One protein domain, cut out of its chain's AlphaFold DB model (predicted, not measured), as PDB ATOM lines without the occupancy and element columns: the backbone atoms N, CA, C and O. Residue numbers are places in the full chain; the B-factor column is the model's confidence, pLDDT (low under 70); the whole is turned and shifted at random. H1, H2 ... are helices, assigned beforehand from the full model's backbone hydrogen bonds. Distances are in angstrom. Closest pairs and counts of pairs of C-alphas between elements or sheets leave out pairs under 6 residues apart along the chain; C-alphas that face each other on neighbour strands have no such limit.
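What this domain is: This is residues 9 to 82 of the 389 residues of the protein "Arginine--tRNA ligase" of Schizaphis graminum (UniProt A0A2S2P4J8). Three helices joined end to end make a loose, open triangle with few contacts across it: H1 is one side, H2 turns from its end as a second side, and H3, the longest, forms the third side and passes by the beginning of H1. Residues 70 to 75, of which 70 to 73 belong to H3, stick out beyond this frame, and the tail after them folds back. The printed part has 74 residues with three named helices, in the order H1, H2, H3, and no named strand; the class is all helix. The whole is loose, with a radius of gyration of the C-alphas of 15.2 A, and elongated, spanning 44 by 28 by 20 A.

Where its parts are: H1 covers residues 12 to 28 and is 24.5 A long from first to last C-alpha, beginning at C-alpha 12 at (-53.862, -2.968, -28.936). H2 covers residues 30 to 44, 21.1 A. H3 covers residues 50 to 73, 34.9 A, and ends at C-alpha 73 at (-67.329, -6.778, -38.788).

How they stand to each other: H1 and H2 touch only at the corner by their link, the closest C-alphas being those of Ala 26 and His 33, 5.0 A apart; they run opposite ways at a steep tilt of 53 degrees. H2 and H3 are close but not clearly touching, with the closest C-alphas, of Leu 43 and Lys 53, 7.3 A apart, and stand about perpendicular at 84 degrees. H1 touches H3 with residues 12 to 15 alone, and H3 touches H1 with residues 59 to 66 alone; the closest C-alphas are those of Ile 12 and Thr 63, 6.3 A apart. H1 and H3 run opposite ways at a steep tilt of 53 degrees. Every O i to N i+4 pair is within hydrogen-bond range in H2 and H3, and 12 of 13 are in H1.

The domain as a whole: The two C-alphas farthest apart, of Arg 31 and Gly 75, are 44.1 A from each other. The printed part has no cut, and the links H1 to H2 and H2 to H3 are tight. The mean pLDDT of the printed part is 88.4, and residue 9 is under 70.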
ATOM      1  N   ASN A   9     -55.061  -6.890 -18.732       63.97
ATOM      2  CA  ASN A   9     -55.429  -5.879 -19.736       63.97
ATOM      3  C   ASN A   9     -54.315  -5.273 -20.622       63.97
ATOM      4  O   ASN A   9     -54.281  -4.058 -20.805       63.97
ATOM      5  N   MET A  10     -53.456  -6.089 -21.251       74.38
ATOM      6  CA  MET A  10     -52.775  -5.641 -22.482       74.38
ATOM      7  C   MET A  10     -53.782  -5.625 -23.648       74.38
ATOM      8  O   MET A  10     -54.367  -6.653 -23.977       74.38
ATOM      9  N   THR A  11     -53.995  -4.451 -24.245       83.00
ATOM     10  CA  THR A  11     -54.873  -4.184 -25.408       83.00
ATOM     11  C   THR A  11     -54.064  -3.620 -26.581       83.00
ATOM     12  O   THR A  11     -52.954  -3.121 -26.350       83.00
ATOM     13  N   ILE A  12     -54.588  -3.606 -27.818       82.25
ATOM     14  CA  ILE A  12     -53.862  -2.968 -28.936       82.25
ATOM     15  C   ILE A  12     -53.592  -1.484 -28.671       82.25
ATOM     16  O   ILE A  12     -52.541  -0.977 -29.051       82.25
ATOM     17  N   GLU A  13     -54.485  -0.794 -27.955       80.88
ATOM     18  CA  GLU A  13     -54.295   0.605 -27.567       80.88
ATOM     19  C   GLU A  13     -53.087   0.751 -26.630       80.88
ATOM     20  O   GLU A  13     -52.241   1.627 -26.817       80.88
ATOM     21  N   SER A  14     -52.953  -0.147 -25.648       85.94
ATOM     22  CA  SER A  14     -51.788  -0.168 -24.758       85.94
ATOM     23  C   SER A  14     -50.488  -0.453 -25.524       85.94
ATOM     24  O   SER A  14     -49.483   0.222 -25.289       85.94
ATOM     25  N   LEU A  15     -50.519  -1.371 -26.502       87.56
ATOM     26  CA  LEU A  15     -49.382  -1.684 -27.373       87.56
ATOM     27  C   LEU A  15     -49.024  -0.493 -28.273       87.56
ATOM     28  O   LEU A  15     -47.848  -0.164 -28.428       87.56
ATOM     29  N   HIS A  16     -50.023   0.206 -28.814       84.06
ATOM     30  CA  HIS A  16     -49.835   1.410 -29.617       84.06
ATOM     31  C   HIS A  16     -49.214   2.549 -28.796       84.06
ATOM     32  O   HIS A  16     -48.256   3.191 -29.231       84.06
ATOM     33  N   ASN A  17     -49.693   2.758 -27.568       85.69
ATOM     34  CA  ASN A  17     -49.127   3.739 -26.646       85.69
ATOM     35  C   ASN A  17     -47.681   3.391 -26.263       85.69
ATOM     36  O   ASN A  17     -46.813   4.271 -26.261       85.69
ATOM     37  N   ALA A  18     -47.395   2.110 -26.003       88.94
ATOM     38  CA  ALA A  18     -46.038   1.628 -25.763       88.94
ATOM     39  C   ALA A  18     -45.128   1.861 -26.982       88.94
ATOM     40  O   ALA A  18     -43.999   2.320 -26.816       88.94
ATOM     41  N   TYR A  19     -45.626   1.636 -28.200       87.44
ATOM     42  CA  TYR A  19     -44.909   1.919 -29.446       87.44
ATOM     43  C   TYR A  19     -44.579   3.412 -29.607       87.44
ATOM     44  O   TYR A  19     -43.434   3.763 -29.905       87.44
ATOM     45  N   ILE A  20     -45.542   4.311 -29.372       86.38
ATOM     46  CA  ILE A  20     -45.308   5.765 -29.424       86.38
ATOM     47  C   ILE A  20     -44.233   6.167 -28.408       86.38
ATOM     48  O   ILE A  20     -43.298   6.905 -28.739       86.38
ATOM     49  N   LEU A  21     -44.349   5.670 -27.175       89.38
ATOM     50  CA  LEU A  21     -43.403   5.962 -26.104       89.38
ATOM     51  C   LEU A  21     -41.997   5.454 -26.442       89.38
ATOM     52  O   LEU A  21     -41.032   6.209 -26.321       89.38
ATOM     53  N   ALA A  22     -41.887   4.208 -26.908       88.88
ATOM     54  CA  ALA A  22     -40.621   3.579 -27.270       88.88
ATOM     55  C   ALA A  22     -39.910   4.334 -28.400       88.88
ATOM     56  O   ALA A  22     -38.712   4.587 -28.295       88.88
ATOM     57  N   ASN A  23     -40.635   4.772 -29.436       87.75
ATOM     58  CA  ASN A  23     -40.053   5.578 -30.515       87.75
ATOM     59  C   ASN A  23     -39.561   6.939 -30.023       87.75
ATOM     60  O   ASN A  23     -38.457   7.363 -30.361       87.75
ATOM     61  N   LYS A  24     -40.344   7.617 -29.174       90.25
ATOM     62  CA  LYS A  24     -39.926   8.891 -28.575       90.25
ATOM     63  C   LYS A  24     -38.661   8.724 -27.729       90.25
ATOM     64  O   LYS A  24     -37.773   9.568 -27.784       90.25
ATOM     65  N   MET A  25     -38.574   7.639 -26.963       91.81
ATOM     66  CA  MET A  25     -37.389   7.304 -26.175       91.81
ATOM     67  C   MET A  25     -36.182   6.975 -27.062       91.81
ATOM     68  O   MET A  25     -35.099   7.497 -26.818       91.81
ATOM     69  N   ALA A  26     -36.362   6.169 -28.111       90.31
ATOM     70  CA  ALA A  26     -35.297   5.780 -29.034       90.31
ATOM     71  C   ALA A  26     -34.727   6.967 -29.830       90.31
ATOM     72  O   ALA A  26     -33.525   7.004 -30.076       90.31
ATOM     73  N   ASN A  27     -35.559   7.957 -30.172       89.31
ATOM     74  CA  ASN A  27     -35.104   9.196 -30.812       89.31
ATOM     75  C   ASN A  27     -34.186  10.031 -29.905       89.31
ATOM     76  O   ASN A  27     -33.334  10.760 -30.403       89.31
ATOM     77  N   ASN A  28     -34.356   9.921 -28.585       91.25
ATOM     78  CA  ASN A  28     -33.596  10.693 -27.603       91.25
ATOM     79  C   ASN A  28     -32.412   9.912 -27.001       91.25
ATOM     80  O   ASN A  28     -31.505  10.530 -26.448       91.25
ATOM     81  N   ASP A  29     -32.410   8.576 -27.074       92.44
ATOM     82  CA  ASP A  29     -31.364   7.717 -26.507       92.44
ATOM     83  C   ASP A  29     -31.013   6.544 -27.440       92.44
ATOM     84  O   ASP A  29     -31.747   5.557 -27.567       92.44
ATOM     85  N   SER A  30     -29.821   6.612 -28.040       92.44
ATOM     86  CA  SER A  30     -29.297   5.578 -28.941       92.44
ATOM     87  C   SER A  30     -29.097   4.221 -28.260       92.44
ATOM     88  O   SER A  30     -29.134   3.189 -28.934       92.44
ATOM     89  N   ARG A  31     -28.950   4.170 -26.927       94.50
ATOM     90  CA  ARG A  31     -28.838   2.905 -26.178       94.50
ATOM     91  C   ARG A  31     -30.137   2.111 -26.238       94.50
ATOM     92  O   ARG A  31     -30.092   0.886 -26.323       94.50
ATOM     93  N   ILE A  32     -31.282   2.794 -26.231       91.50
ATOM     94  CA  ILE A  32     -32.601   2.161 -26.352       91.50
ATOM     95  C   ILE A  32     -32.767   1.584 -27.757       91.50
ATOM     96  O   ILE A  32     -33.144   0.421 -27.898       91.50
ATOM     97  N   HIS A  33     -32.402   2.354 -28.784       88.62
ATOM     98  CA  HIS A  33     -32.428   1.886 -30.170       88.62
ATOM     99  C   HIS A  33     -31.529   0.655 -30.384       88.62
ATOM    100  O   HIS A  33     -31.969  -0.360 -30.923       88.62
ATOM    101  N   ASN A  34     -30.289   0.702 -29.887       90.75
ATOM    102  CA  ASN A  34     -29.342  -0.410 -30.001       90.75
ATOM    103  C   ASN A  34     -29.823  -1.657 -29.249       90.75
ATOM    104  O   ASN A  34     -29.703  -2.770 -29.762       90.75
ATOM    105  N   LYS A  35     -30.424  -1.485 -28.064       92.31
ATOM    106  CA  LYS A  35     -31.021  -2.591 -27.310       92.31
ATOM    107  C   LYS A  35     -32.185  -3.228 -28.071       92.31
ATOM    108  O   LYS A  35     -32.248  -4.452 -28.142       92.31
ATOM    109  N   ALA A  36     -33.066  -2.428 -28.673       90.69
ATOM    110  CA  ALA A  36     -34.162  -2.936 -29.498       90.69
ATOM    111  C   ALA A  36     -33.642  -3.737 -30.706       90.69
ATOM    112  O   ALA A  36     -34.121  -4.840 -30.962       90.69
ATOM    113  N   LYS A  37     -32.604  -3.234 -31.391       87.38
ATOM    114  CA  LYS A  37     -31.957  -3.935 -32.511       87.38
ATOM    115  C   LYS A  37     -31.321  -5.261 -32.081       87.38
ATOM    116  O   LYS A  37     -31.448  -6.249 -32.797       87.38
ATOM    117  N   SER A  38     -30.679  -5.294 -30.910       89.81
ATOM    118  CA  SER A  38     -30.120  -6.526 -30.337       89.81
ATOM    119  C   SER A  38     -31.211  -7.560 -30.063       89.81
ATOM    120  O   SER A  38     -31.084  -8.694 -30.505       89.81
ATOM    121  N   ILE A  39     -32.307  -7.158 -29.407       90.81
ATOM    122  CA  ILE A  39     -33.437  -8.053 -29.109       90.81
ATOM    123  C   ILE A  39     -34.045  -8.618 -30.399       90.81
ATOM    124  O   ILE A  39     -34.323  -9.811 -30.473       90.81
ATOM    125  N   PHE A  40     -34.222  -7.782 -31.426       87.50
ATOM    126  CA  PHE A  40     -34.716  -8.228 -32.730       87.50
ATOM    127  C   PHE A  40     -33.771  -9.242 -33.391       87.50
ATOM    128  O   PHE A  40     -34.222 -10.280 -33.869       87.50
ATOM    129  N   ASN A  41     -32.461  -8.985 -33.373       84.25
ATOM    130  CA  ASN A  41     -31.478  -9.921 -33.916       84.25
ATOM    131  C   ASN A  41     -31.476 -11.264 -33.168       84.25
ATOM    132  O   ASN A  41     -31.382 -12.318 -33.798       84.25
ATOM    133  N   ASP A  42     -31.617 -11.237 -31.842       87.19
ATOM    134  CA  ASP A  42     -31.719 -12.451 -31.033       87.19
ATOM    135  C   ASP A  42     -32.988 -13.246 -31.370       87.19
ATOM    136  O   ASP A  42     -32.942 -14.477 -31.394       87.19
ATOM    137  N   LEU A  43     -34.101 -12.565 -31.668       86.00
ATOM    138  CA  LEU A  43     -35.356 -13.206 -32.075       86.00
ATOM    139  C   LEU A  43     -35.191 -13.897 -33.431       86.00
ATOM    140  O   LEU A  43     -35.493 -15.082 -33.557       86.00
ATOM    141  N   GLU A  44     -34.641 -13.183 -34.413       79.19
ATOM    142  CA  GLU A  44     -34.392 -13.677 -35.776       79.19
ATOM    143  C   GLU A  44     -33.388 -14.838 -35.819       79.19
ATOM    144  O   GLU A  44     -33.508 -15.744 -36.642       79.19
ATOM    145  N   CYS A  45     -32.389 -14.833 -34.933       77.62
ATOM    146  CA  CYS A  45     -31.399 -15.908 -34.842       77.62
ATOM    147  C   CYS A  45     -31.829 -17.057 -33.918       77.62
ATOM    148  O   CYS A  45     -31.068 -18.004 -33.747       77.62
ATOM    149  N   GLY A  46     -33.007 -16.979 -33.289       80.75
ATOM    150  CA  GLY A  46     -33.483 -17.992 -32.343       80.75
ATOM    151  C   GLY A  46     -32.798 -17.970 -30.968       80.75
ATOM    152  O   GLY A  46     -33.139 -18.796 -30.117       80.75
ATOM    153  N   ASN A  47     -31.915 -17.001 -30.717       85.06
ATOM    154  CA  ASN A  47     -31.115 -16.838 -29.498       85.06
ATOM    155  C   ASN A  47     -31.859 -16.131 -28.351       85.06
ATOM    156  O   ASN A  47     -31.339 -16.051 -27.239       85.06
ATOM    157  N   SER A  48     -33.066 -15.606 -28.588       86.00
ATOM    158  CA  SER A  48     -33.842 -14.938 -27.537       86.00
ATOM    159  C   SER A  48     -34.217 -15.858 -26.383       86.00
ATOM    160  O   SER A  48     -34.522 -17.040 -26.564       86.00
ATOM    161  N   THR A  49     -34.297 -15.257 -25.196       90.62
ATOM    162  CA  THR A  49     -34.806 -15.910 -23.990       90.62
ATOM    163  C   THR A  49     -36.266 -16.335 -24.158       90.62
ATOM    164  O   THR A  49     -37.028 -15.738 -24.928       90.62
ATOM    165  N   THR A  50     -36.674 -17.353 -23.400       90.06
ATOM    166  CA  THR A  50     -38.060 -17.843 -23.374       90.06
ATOM    167  C   THR A  50     -39.049 -16.728 -23.038       90.06
ATOM    168  O   THR A  50     -40.088 -16.630 -23.681       90.06
ATOM    169  N   ASP A  51     -38.699 -15.830 -22.112       90.94
ATOM    170  CA  ASP A  51     -39.557 -14.707 -21.718       90.94
ATOM    171  C   ASP A  51     -39.829 -13.743 -22.883       90.94
ATOM    172  O   ASP A  51     -40.970 -13.340 -23.098       90.94
ATOM    173  N   ILE A  52     -38.805 -13.412 -23.681       91.06
ATOM    174  CA  ILE A  52     -38.957 -12.524 -24.845       91.06
ATOM    175  C   ILE A  52     -39.790 -13.205 -25.937       91.06
ATOM    176  O   ILE A  52     -40.654 -12.566 -26.535       91.06
ATOM    177  N   LYS A  53     -39.568 -14.504 -26.181       87.94
ATOM    178  CA  LYS A  53     -40.364 -15.281 -27.147       87.94
ATOM    179  C   LYS A  53     -41.833 -15.364 -26.724       87.94
ATOM    180  O   LYS A  53     -42.716 -15.184 -27.559       87.94
ATOM    181  N   ASN A  54     -42.095 -15.595 -25.437       90.75
ATOM    182  CA  ASN A  54     -43.449 -15.629 -24.885       90.75
ATOM    183  C   ASN A  54     -44.142 -14.275 -25.034       90.75
ATOM    184  O   ASN A  54     -45.265 -14.232 -25.524       90.75
ATOM    185  N   LEU A  55     -43.450 -13.182 -24.704       91.06
ATOM    186  CA  LEU A  55     -43.986 -11.831 -24.849       91.06
ATOM    187  C   LEU A  55     -44.299 -11.489 -26.315       91.06
ATOM    188  O   LEU A  55     -45.353 -10.936 -26.616       91.06
ATOM    189  N   TRP A  56     -43.418 -11.863 -27.247       89.75
ATOM    190  CA  TRP A  56     -43.658 -11.681 -28.682       89.75
ATOM    191  C   TRP A  56     -44.886 -12.463 -29.170       89.75
ATOM    192  O   TRP A  56     -45.727 -11.919 -29.887       89.75
ATOM    193  N   ASN A  57     -45.022 -13.724 -28.746       89.00
ATOM    194  CA  ASN A  57     -46.194 -14.538 -29.059       89.00
ATOM    195  C   ASN A  57     -47.475 -13.946 -28.461       89.00
ATOM    196  O   ASN A  57     -48.503 -13.939 -29.130       89.00
ATOM    197  N   GLU A  58     -47.417 -13.426 -27.236       90.62
ATOM    198  CA  GLU A  58     -48.546 -12.773 -26.576       90.62
ATOM    199  C   GLU A  58     -48.992 -11.514 -27.332       90.62
ATOM    200  O   GLU A  58     -50.173 -11.386 -27.655       90.62
ATOM    201  N   PHE A  59     -48.056 -10.636 -27.714       91.12
ATOM    202  CA  PHE A  59     -48.355  -9.454 -28.530       91.12
ATOM    203  C   PHE A  59     -49.022  -9.825 -29.851       91.12
ATOM    204  O   PHE A  59     -49.995  -9.187 -30.263       91.12
ATOM    205  N   ARG A  60     -48.523 -10.878 -30.505       89.56
ATOM    206  CA  ARG A  60     -49.102 -11.375 -31.750       89.56
ATOM    207  C   ARG A  60     -50.524 -11.888 -31.526       89.56
ATOM    208  O   ARG A  60     -51.419 -11.480 -32.255       89.56
ATOM    209  N   SER A  61     -50.744 -12.723 -30.513       90.31
ATOM    210  CA  SER A  61     -52.065 -13.289 -30.212       90.31
ATOM    211  C   SER A  61     -53.102 -12.212 -29.885       90.31
ATOM    212  O   SER A  61     -54.212 -12.267 -30.404       90.31
ATOM    213  N   ILE A  62     -52.743 -11.202 -29.084       90.12
ATOM    214  CA  ILE A  62     -53.629 -10.063 -28.783       90.12
ATOM    215  C   ILE A  62     -53.991  -9.312 -30.070       90.12
ATOM    216  O   ILE A  62     -55.164  -9.039 -30.315       90.12
ATOM    217  N   THR A  63     -52.993  -9.030 -30.911       88.50
ATOM    218  CA  THR A  63     -53.196  -8.312 -32.178       88.50
ATOM    219  C   THR A  63     -54.123  -9.084 -33.123       88.50
ATOM    220  O   THR A  63     -55.014  -8.485 -33.715       88.50
ATOM    221  N   ILE A  64     -53.954 -10.407 -33.243       89.62
ATOM    222  CA  ILE A  64     -54.814 -11.259 -34.083       89.62
ATOM    223  C   ILE A  64     -56.253 -11.222 -33.593       89.62
ATOM    224  O   ILE A  64     -57.142 -10.918 -34.379       89.62
ATOM    225  N   ASN A  65     -56.469 -11.484 -32.302       90.31
ATOM    226  CA  ASN A  65     -57.810 -11.544 -31.727       90.31
ATOM    227  C   ASN A  65     -58.578 -10.234 -31.953       90.31
ATOM    228  O   ASN A  65     -59.775 -10.250 -32.230       90.31
ATOM    229  N   GLU A  66     -57.898  -9.091 -31.852       88.25
ATOM    230  CA  GLU A  66     -58.522  -7.787 -32.074       88.25
ATOM    231  C   GLU A  66     -58.779  -7.503 -33.562       88.25
ATOM    232  O   GLU A  66     -59.864  -7.047 -33.932       88.25
ATOM    233  N   LEU A  67     -57.830  -7.842 -34.440       89.56
ATOM    234  CA  LEU A  67     -58.011  -7.715 -35.886       89.56
ATOM    235  C   LEU A  67     -59.120  -8.634 -36.418       89.56
ATOM    236  O   LEU A  67     -59.893  -8.201 -37.265       89.56
ATOM    237  N   GLU A  68     -59.250  -9.863 -35.913       92.38
ATOM    238  CA  GLU A  68     -60.320 -10.804 -36.274       92.38
ATOM    239  C   GLU A  68     -61.713 -10.224 -36.028       92.38
ATOM    240  O   GLU A  68     -62.601 -10.358 -36.873       92.38
ATOM    241  N   VAL A  69     -61.905  -9.528 -34.903       91.19
ATOM    242  CA  VAL A  69     -63.173  -8.850 -34.596       91.19
ATOM    243  C   VAL A  69     -63.476  -7.776 -35.645       91.19
ATOM    244  O   VAL A  69     -64.605  -7.695 -36.136       91.19
ATOM    245  N   ILE A  70     -62.471  -6.982 -36.029       91.12
ATOM    246  CA  ILE A  70     -62.619  -5.926 -37.039       91.12
ATOM    247  C   ILE A  70     -62.876  -6.528 -38.427       91.12
ATOM    248  O   ILE A  70     -63.795  -6.094 -39.119       91.12
ATOM    249  N   TYR A  71     -62.114  -7.546 -38.830       92.88
ATOM    250  CA  TYR A  71     -62.288  -8.231 -40.111       92.88
ATOM    251  C   TYR A  71     -63.673  -8.855 -40.226       92.88
ATOM    252  O   TYR A  71     -64.368  -8.611 -41.210       92.88
ATOM    253  N   LYS A  72     -64.138  -9.550 -39.184       91.06
ATOM    254  CA  LYS A  72     -65.478 -10.141 -39.162       91.06
ATOM    255  C   LYS A  72     -66.576  -9.085 -39.288       91.06
ATOM    256  O   LYS A  72     -67.553  -9.309 -39.999       91.06
ATOM    257  N   ARG A  73     -66.409  -7.922 -38.648       90.44
ATOM    258  CA  ARG A  73     -67.329  -6.778 -38.788       90.44
ATOM    259  C   ARG A  73     -67.372  -6.231 -40.220       90.44
ATOM    260  O   ARG A  73     -68.412  -5.747 -40.650       90.44
ATOM    261  N   LEU A  74     -66.272  -6.344 -40.967       91.00
ATOM    262  CA  LEU A  74     -66.175  -6.005 -42.392       91.00
ATOM    263  C   LEU A  74     -66.594  -7.151 -43.333       91.00
ATOM    264  O   LEU A  74     -66.465  -7.006 -44.544       91.00
ATOM    265  N   GLY A  75     -67.065  -8.285 -42.802       87.62
ATOM    266  CA  GLY A  75     -67.427  -9.460 -43.600       87.62
ATOM    267  C   GLY A  75     -66.232 -10.278 -44.104       87.62
ATOM    268  O   GLY A  75     -66.395 -11.091 -45.009       87.62
ATOM    269  N   ILE A  76     -65.039 -10.078 -43.537       92.75
ATOM    270  CA  ILE A  76     -63.800 -10.768 -43.915       92.75
ATOM    271  C   ILE A  76     -63.513 -11.893 -42.920       92.75
ATOM    272  O   ILE A  76     -63.520 -11.686 -41.705       92.75
ATOM    273  N   VAL A  77     -63.202 -13.075 -43.447       92.12
ATOM    274  CA  VAL A  77     -62.703 -14.223 -42.686       92.12
ATOM    275  C   VAL A  77     -61.459 -14.733 -43.401       92.12
ATOM    276  O   VAL A  77     -61.512 -15.000 -44.597       92.12
ATOM    277  N   PHE A  78     -60.340 -14.820 -42.685       94.44
ATOM    278  CA  PHE A  78     -59.107 -15.395 -43.217       94.44
ATOM    279  C   PHE A  78     -59.060 -16.893 -42.917       94.44
ATOM    280  O   PHE A  78     -59.329 -17.298 -41.787       94.44
ATOM    281  N   ASP A  79     -58.675 -17.700 -43.905       93.31
ATOM    282  CA  ASP A  79     -58.444 -19.138 -43.711       93.31
ATOM    283  C   ASP A  79     -57.154 -19.406 -42.924       93.31
ATOM    284  O   ASP A  79     -57.078 -20.328 -42.113       93.31
ATOM    285  N   GLU A  80     -56.129 -18.581 -43.151       91.50
ATOM    286  CA  GLU A  80     -54.847 -18.677 -42.464       91.50
ATOM    287  C   GLU A  80     -54.244 -17.295 -42.212       91.50
ATOM    288  O   GLU A  80     -54.297 -16.394 -43.051       91.50
ATOM    289  N   TYR A  81     -53.582 -17.169 -41.063       90.19
ATOM    290  CA  TYR A  81     -52.683 -16.064 -40.780       90.19
ATOM    291  C   TYR A  81     -51.221 -16.481 -40.977       90.19
ATOM    292  O   TYR A  81     -50.681 -17.349 -40.275       90.19
ATOM    293  N   ASP A  82     -50.569 -15.837 -41.941       88.06
ATOM    294  CA  ASP A  82     -49.180 -16.074 -42.316       88.06
ATOM    295  C   ASP A  82     -48.301 -14.853 -42.020       88.06
ATOM    296  O   ASP A  82     -48.739 -13.710 -42.132       88.06
TER     297      ASP A  82